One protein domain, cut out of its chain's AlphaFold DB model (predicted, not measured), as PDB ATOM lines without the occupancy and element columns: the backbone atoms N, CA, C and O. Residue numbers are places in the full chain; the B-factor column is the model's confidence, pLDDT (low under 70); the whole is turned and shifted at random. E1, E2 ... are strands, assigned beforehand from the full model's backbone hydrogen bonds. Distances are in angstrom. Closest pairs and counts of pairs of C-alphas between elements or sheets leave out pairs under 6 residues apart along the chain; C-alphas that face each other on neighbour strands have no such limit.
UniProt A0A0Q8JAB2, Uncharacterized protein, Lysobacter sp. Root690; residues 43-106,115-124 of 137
ATOM      1  N   VAL A  43       7.455  -8.700   0.419       70.12
ATOM      2  CA  VAL A  43       7.589  -7.240   0.479       70.12
ATOM      3  C   VAL A  43       6.385  -6.661   1.193       70.12
ATOM      4  O   VAL A  43       5.241  -6.900   0.798       70.12
ATOM      5  N   SER A  44       6.640  -5.873   2.228       69.06
ATOM      6  CA  SER A  44       5.609  -5.084   2.879       69.06
ATOM      7  C   SER A  44       5.292  -3.855   2.037       69.06
ATOM      8  O   SER A  44       6.185  -3.120   1.625       69.06
ATOM      9  N   SER A  45       4.007  -3.579   1.826       60.72
ATOM     10  CA  SER A  45       3.574  -2.298   1.250       60.72
ATOM     11  C   SER A  45       3.588  -1.144   2.262       60.72
ATOM     12  O   SER A  45       3.280  -0.008   1.897       60.72
ATOM     13  N   ARG A  46       3.957  -1.406   3.527       61.88
ATOM     14  CA  ARG A  46       4.204  -0.359   4.523       61.88
ATOM     15  C   ARG A  46       5.572   0.263   4.254       61.88
ATOM     16  O   ARG A  46       6.585  -0.435   4.256       61.88
ATOM     17  N   SER A  47       5.585   1.574   4.027       58.78
ATOM     18  CA  SER A  47       6.817   2.331   3.814       58.78
ATOM     19  C   SER A  47       7.741   2.183   5.026       58.78
ATOM     20  O   SER A  47       7.323   2.434   6.155       58.78
ATOM     21  N   ALA A  48       8.980   1.754   4.793       55.78
ATOM     22  CA  ALA A  48       9.950   1.463   5.842       55.78
ATOM     23  C   ALA A  48      10.515   2.741   6.477       55.78
ATOM     24  O   ALA A  48      10.672   2.775   7.692       55.78
ATOM     25  N   SER A  49      10.816   3.772   5.675       57.75
ATOM     26  CA  SER A  49      11.255   5.122   6.083       57.75
ATOM     27  C   SER A  49      11.883   5.833   4.872       57.75
ATOM     28  O   SER A  49      12.511   5.174   4.065       57.75
ATOM     29  N   ALA A  50      11.777   7.165   4.802       54.12
ATOM     30  CA  ALA A  50      12.373   8.083   3.816       54.12
ATOM     31  C   ALA A  50      11.752   8.111   2.401       54.12
ATOM     32  O   ALA A  50      11.986   7.269   1.543       54.12
ATOM     33  N   THR A  51      11.004   9.184   2.130       53.97
ATOM     34  CA  THR A  51      10.595   9.599   0.784       53.97
ATOM     35  C   THR A  51      11.679  10.501   0.196       53.97
ATOM     36  O   THR A  51      11.711  11.704   0.459       53.97
ATOM     37  N   GLN A  52      12.593   9.954  -0.604       61.34
ATOM     38  CA  GLN A  52      13.426  10.785  -1.479       61.34
ATOM     39  C   GLN A  52      12.711  10.959  -2.816       61.34
ATOM     40  O   GLN A  52      12.448   9.980  -3.500       61.34
ATOM     41  N   ALA A  53      12.383  12.203  -3.180       67.19
ATOM     42  CA  ALA A  53      11.960  12.629  -4.523       67.19
ATOM     43  C   ALA A  53      11.188  11.570  -5.351       67.19
ATOM     44  O   ALA A  53      11.644  11.127  -6.406       67.19
ATOM     45  N   GLY A  54      10.004  11.168  -4.875       73.62
ATOM     46  CA  GLY A  54       9.124  10.243  -5.600       73.62
ATOM     47  C   GLY A  54       9.532   8.766  -5.539       73.62
ATOM     48  O   GLY A  54       9.058   7.984  -6.362       73.62
ATOM     49  N   VAL A  55      10.387   8.383  -4.590       79.69
ATOM     50  CA  VAL A  55      10.725   6.997  -4.238       79.69
ATOM     51  C   VAL A  55      10.322   6.728  -2.788       79.69
ATOM     52  O   VAL A  55      10.537   7.568  -1.917       79.69
ATOM     53  N   GLU A  56       9.720   5.568  -2.554       82.75
ATOM     54  CA  GLU A  56       9.347   5.035  -1.248       82.75
ATOM     55  C   GLU A  56      10.168   3.783  -0.958       82.75
ATOM     56  O   GLU A  56      10.164   2.844  -1.761       82.75
ATOM     57  N   ASP A  57      10.808   3.745   0.206       82.44
ATOM     58  CA  ASP A  57      11.457   2.533   0.694       82.44
ATOM     59  C   ASP A  57      10.413   1.618   1.336       82.44
ATOM     60  O   ASP A  57       9.519   2.055   2.065       82.44
ATOM     61  N   LEU A  58      10.538   0.327   1.075       76.81
ATOM     62  CA  LEU A  58       9.654  -0.752   1.481       76.81
ATOM     63  C   LEU A  58      10.478  -1.801   2.223       76.81
ATOM     64  O   LEU A  58      11.562  -2.194   1.784       76.81
ATOM     65  N   ALA A  59       9.949  -2.277   3.345       74.44
ATOM     66  CA  ALA A  59      10.588  -3.353   4.086       74.44
ATOM     67  C   ALA A  59      10.351  -4.676   3.349       74.44
ATOM     68  O   ALA A  59       9.204  -5.036   3.072       74.44
ATOM     69  N   GLY A  60      11.423  -5.403   3.041       70.69
ATOM     70  CA  GLY A  60      11.370  -6.724   2.428       70.69
ATOM     71  C   GLY A  60      12.062  -7.784   3.280       70.69
ATOM     72  O   GLY A  60      12.906  -7.490   4.128       70.69
ATOM     73  N   GLN A  61      11.700  -9.041   3.054       70.81
ATOM     74  CA  GLN A  61      12.399 -10.207   3.585       70.81
ATOM     75  C   GLN A  61      12.563 -11.240   2.473       70.81
ATOM     76  O   GLN A  61      11.610 -11.523   1.748       70.81
ATOM     77  N   VAL A  62      13.759 -11.810   2.345       71.75
ATOM     78  CA  VAL A  62      14.073 -12.860   1.368       71.75
ATOM     79  C   VAL A  62      14.463 -14.132   2.103       71.75
ATOM     80  O   VAL A  62      15.329 -14.108   2.968       71.75
ATOM     81  N   LEU A  63      13.850 -15.251   1.735       67.44
ATOM     82  CA  LEU A  63      14.213 -16.588   2.181       67.44
ATOM     83  C   LEU A  63      14.737 -17.380   0.991       67.44
ATOM     84  O   LEU A  63      14.036 -17.544  -0.004       67.44
ATOM     85  N   THR A  64      15.933 -17.938   1.117       66.19
ATOM     86  CA  THR A  64      16.398 -19.030   0.253       66.19
ATOM     87  C   THR A  64      16.266 -20.339   1.019       66.19
ATOM     88  O   THR A  64      16.845 -20.471   2.099       66.19
ATOM     89  N   VAL A  65      15.529 -21.316   0.489       59.62
ATOM     90  CA  VAL A  65      15.253 -22.594   1.174       59.62
ATOM     91  C   VAL A  65      16.537 -23.374   1.474       59.62
ATOM     92  O   VAL A  65      16.630 -24.012   2.518       59.62
ATOM     93  N   SER A  66      17.569 -23.245   0.638       57.97
ATOM     94  CA  SER A  66      18.898 -23.823   0.878       57.97
ATOM     95  C   SER A  66      19.684 -23.158   2.018       57.97
ATOM     96  O   SER A  66      20.637 -23.749   2.521       57.97
ATOM     97  N   GLY A  67      19.274 -21.966   2.466       59.31
ATOM     98  CA  GLY A  67      19.871 -21.243   3.595       59.31
ATOM     99  C   GLY A  67      19.019 -21.227   4.867       59.31
ATOM    100  O   GLY A  67      19.553 -20.958   5.937       59.31
ATOM    101  N   GLY A  68      17.709 -21.495   4.774       65.62
ATOM    102  CA  GLY A  68      16.775 -21.539   5.912       65.62
ATOM    103  C   GLY A  68      16.622 -20.232   6.711       65.62
ATOM    104  O   GLY A  68      15.863 -20.194   7.677       65.62
ATOM    105  N   GLU A  69      17.323 -19.167   6.323       74.38
ATOM    106  CA  GLU A  69      17.383 -17.887   7.021       74.38
ATOM    107  C   GLU A  69      16.633 -16.814   6.226       74.38
ATOM    108  O   GLU A  69      16.830 -16.656   5.019       74.38
ATOM    109  N   TRP A  70      15.783 -16.056   6.922       73.62
ATOM    110  CA  TRP A  70      15.197 -14.833   6.388       73.62
ATOM    111  C   TRP A  70      16.233 -13.717   6.432       73.62
ATOM    112  O   TRP A  70      16.605 -13.238   7.504       73.62
ATOM    113  N   LEU A  71      16.679 -13.280   5.262       76.12
ATOM    114  CA  LEU A  71      17.552 -12.130   5.112       76.12
ATOM    115  C   LEU A  71      16.699 -10.860   4.975       76.12
ATOM    116  O   LEU A  71      15.755 -10.844   4.179       76.12
ATOM    117  N   PRO A  72      17.006  -9.784   5.724       77.00
ATOM    118  CA  PRO A  72      16.334  -8.508   5.531       77.00
ATOM    119  C   PRO A  72      16.679  -7.951   4.148       77.00
ATOM    120  O   PRO A  72      17.821  -8.056   3.702       77.00
ATOM    121  N   GLU A  73      15.703  -7.330   3.500       75.75
ATOM    122  CA  GLU A  73      15.857  -6.664   2.213       75.75
ATOM    123  C   GLU A  73      15.285  -5.250   2.305       75.75
ATOM    124  O   GLU A  73      14.282  -5.016   2.986       75.75
ATOM    125  N   VAL A  74      15.908  -4.308   1.601       78.88
ATOM    126  CA  VAL A  74      15.288  -3.007   1.345       78.88
ATOM    127  C   VAL A  74      14.892  -2.990  -0.114       78.88
ATOM    128  O   VAL A  74      15.719  -3.190  -1.007       78.88
ATOM    129  N   CYS A  75      13.597  -2.820  -0.327       80.00
ATOM    130  CA  CYS A  75      13.026  -2.670  -1.643       80.00
ATOM    131  C   CYS A  75      12.523  -1.240  -1.797       80.00
ATOM    132  O   CYS A  75      12.248  -0.552  -0.823       80.00
ATOM    133  N   HIS A  76      12.382  -0.785  -3.025       84.56
ATOM    134  CA  HIS A  76      12.051   0.590  -3.338       84.56
ATOM    135  C   HIS A  76      10.978   0.621  -4.413       84.56
ATOM    136  O   HIS A  76      10.933  -0.247  -5.285       84.56
ATOM    137  N   ARG A  77      10.128   1.642  -4.366       82.56
ATOM    138  CA  ARG A  77       9.029   1.850  -5.306       82.56
ATOM    139  C   ARG A  77       8.971   3.305  -5.726       82.56
ATOM    140  O   ARG A  77       9.114   4.193  -4.896       82.56
ATOM    141  N   ARG A  78       8.705   3.582  -7.004       82.75
ATOM    142  CA  ARG A  78       8.424   4.957  -7.447       82.75
ATOM    143  C   ARG A  78       6.959   5.292  -7.203       82.75
ATOM    144  O   ARG A  78       6.088   4.517  -7.580       82.75
ATOM    145  N   THR A  79       6.669   6.484  -6.691       80.25
ATOM    146  CA  THR A  79       5.285   6.962  -6.521       80.25
ATOM    147  C   THR A  79       4.555   7.119  -7.858       80.25
ATOM    148  O   THR A  79       3.340   6.970  -7.923       80.25
ATOM    149  N   THR A  80       5.292   7.377  -8.945       79.62
ATOM    150  CA  THR A  80       4.753   7.499 -10.311       79.62
ATOM    151  C   THR A  80       4.600   6.165 -11.046       79.62
ATOM    152  O   THR A  80       4.043   6.153 -12.138       79.62
ATOM    153  N   ALA A  81       5.149   5.076 -10.504       80.06
ATOM    154  CA  ALA A  81       5.076   3.728 -11.071       80.06
ATOM    155  C   ALA A  81       5.017   2.702  -9.922       80.06
ATOM    156  O   ALA A  81       5.988   1.971  -9.691       80.06
ATOM    157  N   PRO A  82       3.927   2.710  -9.128       75.38
ATOM    158  CA  PRO A  82       3.827   1.914  -7.909       75.38
ATOM    159  C   PRO A  82       3.813   0.402  -8.163       75.38
ATOM    160  O   PRO A  82       4.099  -0.392  -7.270       75.38
ATOM    161  N   GLU A  83       3.513  -0.010  -9.388       74.44
ATOM    162  CA  GLU A  83       3.593  -1.390  -9.827       74.44
ATOM    163  C   GLU A  83       5.035  -1.882  -9.990       74.44
ATOM    164  O   GLU A  83       5.227  -3.065 -10.228       74.44
ATOM    165  N   LEU A  84       6.058  -1.029  -9.896       77.56
ATOM    166  CA  LEU A  84       7.458  -1.427 -10.039       77.56
ATOM    167  C   LEU A  84       8.190  -1.342  -8.700       77.56
ATOM    168  O   LEU A  84       8.276  -0.272  -8.097       77.56
ATOM    169  N   ILE A  85       8.775  -2.465  -8.286       79.19
ATOM    170  CA  ILE A  85       9.647  -2.560  -7.118       79.19
ATOM    171  C   ILE A  85      11.033  -3.024  -7.551       79.19
ATOM    172  O   ILE A  85      11.155  -3.949  -8.346       79.19
ATOM    173  N   TRP A  86      12.090  -2.430  -7.010       83.38
ATOM    174  CA  TRP A  86      13.447  -2.976  -7.107       83.38
ATOM    175  C   TRP A  86      14.015  -3.187  -5.711       83.38
ATOM    176  O   TRP A  86      13.692  -2.426  -4.807       83.38
ATOM    177  N   CYS A  87      14.822  -4.227  -5.533       78.00
ATOM    178  CA  CYS A  87      15.436  -4.540  -4.246       78.00
ATOM    179  C   CYS A  87      16.956  -4.514  -4.400       78.00
ATOM    180  O   CYS A  87      17.521  -5.257  -5.204       78.00
ATOM    181  N   ASP A  88      17.619  -3.626  -3.672       75.12
ATOM    182  CA  ASP A  88      19.075  -3.449  -3.690       75.12
ATOM    183  C   ASP A  88      19.671  -3.282  -2.279       75.12
ATOM    184  O   ASP A  88      20.888  -3.156  -2.139       75.12
ATOM    185  N   GLY A  89      18.852  -3.368  -1.224       64.69
ATOM    186  CA  GLY A  89      19.273  -3.126   0.155       64.69
ATOM    187  C   GLY A  89      20.289  -4.118   0.721       64.69
ATOM    188  O   GLY A  89      21.107  -3.735   1.557       64.69
ATOM    189  N   ASN A  90      20.259  -5.385   0.295       74.75
ATOM    190  CA  ASN A  90      21.130  -6.420   0.846       74.75
ATOM    191  C   ASN A  90      21.937  -7.143  -0.236       74.75
ATOM    192  O   ASN A  90      21.447  -8.045  -0.903       74.75
ATOM    193  N   ALA A  91      23.229  -6.823  -0.345       75.44
ATOM    194  CA  ALA A  91      24.141  -7.457  -1.306       75.44
ATOM    195  C   ALA A  91      24.334  -8.977  -1.109       75.44
ATOM    196  O   ALA A  91      24.860  -9.644  -1.995       75.44
ATOM    197  N   ARG A  92      23.941  -9.537   0.047       75.12
ATOM    198  CA  ARG A  92      23.955 -10.992   0.296       75.12
ATOM    199  C   ARG A  92      22.692 -11.691  -0.199       75.12
ATOM    200  O   ARG A  92      22.659 -12.918  -0.231       75.12
ATOM    201  N   SER A  93      21.654 -10.931  -0.525       74.38
ATOM    202  CA  SER A  93      20.419 -11.470  -1.064       74.38
ATOM    203  C   SER A  93      20.622 -11.942  -2.490       74.38
ATOM    204  O   SER A  93      21.208 -11.249  -3.321       74.38
ATOM    205  N   VAL A  94      20.056 -13.104  -2.797       73.44
ATOM    206  CA  VAL A  94      20.026 -13.636  -4.163       73.44
ATOM    207  C   VAL A  94      19.174 -12.792  -5.111       73.44
ATOM    208  O   VAL A  94      19.182 -13.066  -6.300       73.44
ATOM    209  N   LEU A  95      18.438 -11.800  -4.600       72.75
ATOM    210  CA  LEU A  95      17.577 -10.905  -5.376       72.75
ATOM    211  C   LEU A  95      18.146  -9.484  -5.493       72.75
ATOM    212  O   LEU A  95      17.462  -8.592  -5.998       72.75
ATOM    213  N   HIS A  96      19.374  -9.261  -5.018       76.12
ATOM    214  CA  HIS A  96      20.034  -7.964  -5.079       76.12
ATOM    215  C   HIS A  96      20.168  -7.467  -6.527       76.12
ATOM    216  O   HIS A  96      20.737  -8.142  -7.384       76.12
ATOM    217  N   GLY A  97      19.669  -6.257  -6.789       74.00
ATOM    218  CA  GLY A  97      19.708  -5.616  -8.106       74.00
ATOM    219  C   GLY A  97      18.584  -6.048  -9.056       74.00
ATOM    220  O   GLY A  97      18.517  -5.554 -10.186       74.00
ATOM    221  N   ALA A  98      17.680  -6.929  -8.619       76.56
ATOM    222  CA  ALA A  98      16.532  -7.349  -9.410       76.56
ATOM    223  C   ALA A  98      15.377  -6.333  -9.340       76.56
ATOM    224  O   ALA A  98      15.152  -5.651  -8.337       76.56
ATOM    225  N   THR A  99      14.620  -6.235 -10.436       77.94
ATOM    226  CA  THR A  99      13.402  -5.421 -10.537       77.94
ATOM    227  C   THR A  99      12.191  -6.299 -10.821       77.94
ATOM    228  O   THR A  99      12.161  -7.080 -11.778       77.94
ATOM    229  N   TYR A 100      11.153  -6.086 -10.028       76.44
ATOM    230  CA  TYR A 100       9.882  -6.780 -10.041       76.44
ATOM    231  C   TYR A 100       8.752  -5.829 -10.421       76.44
ATOM    232  O   TYR A 100       8.771  -4.635 -10.135       76.44
ATOM    233  N   ARG A 101       7.737  -6.383 -11.070       76.56
ATOM    234  CA  ARG A 101       6.486  -5.727 -11.406       76.56
ATOM    235  C   ARG A 101       5.347  -6.415 -10.684       76.56
ATOM    236  O   ARG A 101       5.181  -7.621 -10.831       76.56
ATOM    237  N   GLN A 102       4.538  -5.662  -9.965       73.19
ATOM    238  CA  GLN A 102       3.289  -6.135  -9.415       73.19
ATOM    239  C   GLN A 102       2.380  -6.544 -10.567       73.19
ATOM    240  O   GLN A 102       2.102  -5.761 -11.474       73.19
ATOM    241  N   ILE A 103       1.945  -7.791 -10.546       62.56
ATOM    242  CA  ILE A 103       0.902  -8.285 -11.434       62.56
ATOM    243  C   ILE A 103      -0.351  -8.365 -10.582       62.56
ATOM    244  O   ILE A 103      -0.300  -8.845  -9.445       62.56
ATOM    245  N   GLU A 104      -1.462  -7.866 -11.117       58.62
ATOM    246  CA  GLU A 104      -2.764  -7.984 -10.470       58.62
ATOM    247  C   GLU A 104      -3.016  -9.434 -10.037       58.62
ATOM    248  O   GLU A 104      -2.524 -10.390 -10.646       58.62
ATOM    249  N   SER A 105      -3.776  -9.596  -8.955       53.56
ATOM    250  CA  SER A 105      -4.240 -10.899  -8.499       53.56
ATOM    251  C   SER A 105      -5.066 -11.545  -9.616       53.56
ATOM    252  O   SER A 105      -6.256 -11.262  -9.745       53.56
ATOM    253  N   GLU A 106      -4.457 -12.386 -10.453       43.03
ATOM    254  CA  GLU A 106      -5.221 -13.279 -11.322       43.03
ATOM    255  C   GLU A 106      -6.207 -14.044 -10.437       43.03
ATOM    256  O   GLU A 106      -5.799 -14.731  -9.497       43.03
ATOM    257  N   THR A 115      -5.799 -11.160  -0.605       48.81
ATOM    258  CA  THR A 115      -4.883  -9.995  -0.589       48.81
ATOM    259  C   THR A 115      -3.432 -10.310  -0.959       48.81
ATOM    260  O   THR A 115      -2.584  -9.417  -0.911       48.81
ATOM    261  N   ARG A 116      -3.117 -11.535  -1.403       54.38
ATOM    262  CA  ARG A 116      -1.752 -11.913  -1.813       54.38
ATOM    263  C   ARG A 116      -1.391 -11.276  -3.157       54.38
ATOM    264  O   ARG A 116      -1.654 -11.825  -4.225       54.38
ATOM    265  N   GLN A 117      -0.797 -10.090  -3.093       56.38
ATOM    266  CA  GLN A 117      -0.234  -9.393  -4.249       56.38
ATOM    267  C   GLN A 117       0.887 -10.244  -4.870       56.38
ATOM    268  O   GLN A 117       1.746 -10.751  -4.145       56.38
ATOM    269  N   ARG A 118       0.883 -10.403  -6.201       63.94
ATOM    270  CA  ARG A 118       1.865 -11.219  -6.940       63.94
ATOM    271  C   ARG A 118       2.863 -10.326  -7.672       63.94
ATOM    272  O   ARG A 118       2.520  -9.234  -8.118       63.94
ATOM    273  N   TRP A 119       4.088 -10.818  -7.845       67.38
ATOM    274  CA  TRP A 119       5.191 -10.058  -8.441       67.38
ATOM    275  C   TRP A 119       5.872 -10.836  -9.565       67.38
ATOM    276  O   TRP A 119       6.328 -11.955  -9.349       67.38
ATOM    277  N   LYS A 120       5.981 -10.225 -10.750       69.94
ATOM    278  CA  LYS A 120       6.736 -10.698 -11.915       69.94
ATOM    279  C   LYS A 120       8.111 -10.075 -11.960       69.94
ATOM    280  O   LYS A 120       8.205  -8.859 -12.039       69.94
ATOM    281  N   CYS A 121       9.169 -10.871 -12.042       71.75
ATOM    282  CA  CYS A 121      10.453 -10.282 -12.387       71.75
ATOM    283  C   CYS A 121      10.464  -9.748 -13.828       71.75
ATOM    284  O   CYS A 121       9.983 -10.413 -14.748       71.75
ATOM    285  N   ILE A 122      11.012  -8.545 -14.017       71.19
ATOM    286  CA  ILE A 122      11.119  -7.884 -15.323       71.19
ATOM    287  C   ILE A 122      12.553  -7.509 -15.722       71.19
ATOM    288  O   ILE A 122      12.784  -7.256 -16.902       71.19
ATOM    289  N   LYS A 123      13.511  -7.452 -14.783       75.44
ATOM    290  CA  LYS A 123      14.926  -7.142 -15.058       75.44
ATOM    291  C   LYS A 123      15.833  -7.674 -13.946       75.44
ATOM    292  O   LYS A 123      15.443  -7.625 -12.785       75.44
ATOM    293  N   GLY A 124      17.048  -8.110 -14.293       63.88
ATOM    294  CA  GLY A 124      18.081  -8.476 -13.316       63.88
ATOM    295  C   GLY A 124      17.869  -9.831 -12.639       63.88
ATOM    296  O   GLY A 124      18.531 -10.108 -11.654       63.88
TER     297      GLY A 124
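This is residues 43 to 106 and 115 to 124 of the 137 residues of an uncharacterized protein of Lysobacter sp. Root690 (UniProt A0A0Q8JAB2). A single antiparallel sheet of six strands, strongly twisted and curled, has its strands side by side in chain order, with no named helix over either face. The hairpin of E2 and E3 makes the longest axis; sharply bent E1 forms one edge, and E6 beyond E5 the other. From edge to edge the strands' lines turn by 126 degrees. The printed part has 74 residues, 48 of them in strands E1 to E6; the class is all strand, and the whole is compact, with a radius of gyration of the C-alphas of 12.2 A and spans of 36 by 31 by 24 A.

E1, residues 43 to 52, bends by 77 degrees at residue 49 and forms a hairpin with E2, residues 55 to 64; N 48 and O 57 are 2.8 A apart. E2 bends by 50 degrees at residue 59 and forms a hairpin with E3, residues 70 to 78, at 151 degrees; N 58 and O 75 are 2.7 A apart. E3 and E4, residues 81 to 87, form a hairpin with N 76 and O 86 at 2.8 A. E4 and E5, residues 98 to 103, form the last hairpin, with N 100 and O 85 at 2.7 A. E1 to E5 are a meander, each strand the antiparallel neighbour of the one before. E6, residues 118 to 123, is antiparallel to E5, with N 101 and O 120 at 2.7 A. The edge strands E1 and E6 are apart.

E1 begins at C-alpha 43 (7.589, -7.240, 0.479) and measures 19.0 A. E2 measures 27.0 A, E3 25.1 A, E4 14.9 A, E5 15.8 A and E6 15.9 A, ending at C-alpha 123 (14.926, -7.142, -15.058).

The C-alphas farthest apart, of Ala 53 and Ser 66, are 37.5 A apart. Residues 107 to 114 are not printed; C-alphas 106 and 115 are 11.2 A apart across the cut. Of the links printed whole, E4 to E5 is short and the others are tight. Mean pLDDT of the printed part is 70.3, with 28 residues under 70, among them 44 to 53 and 115 to 120.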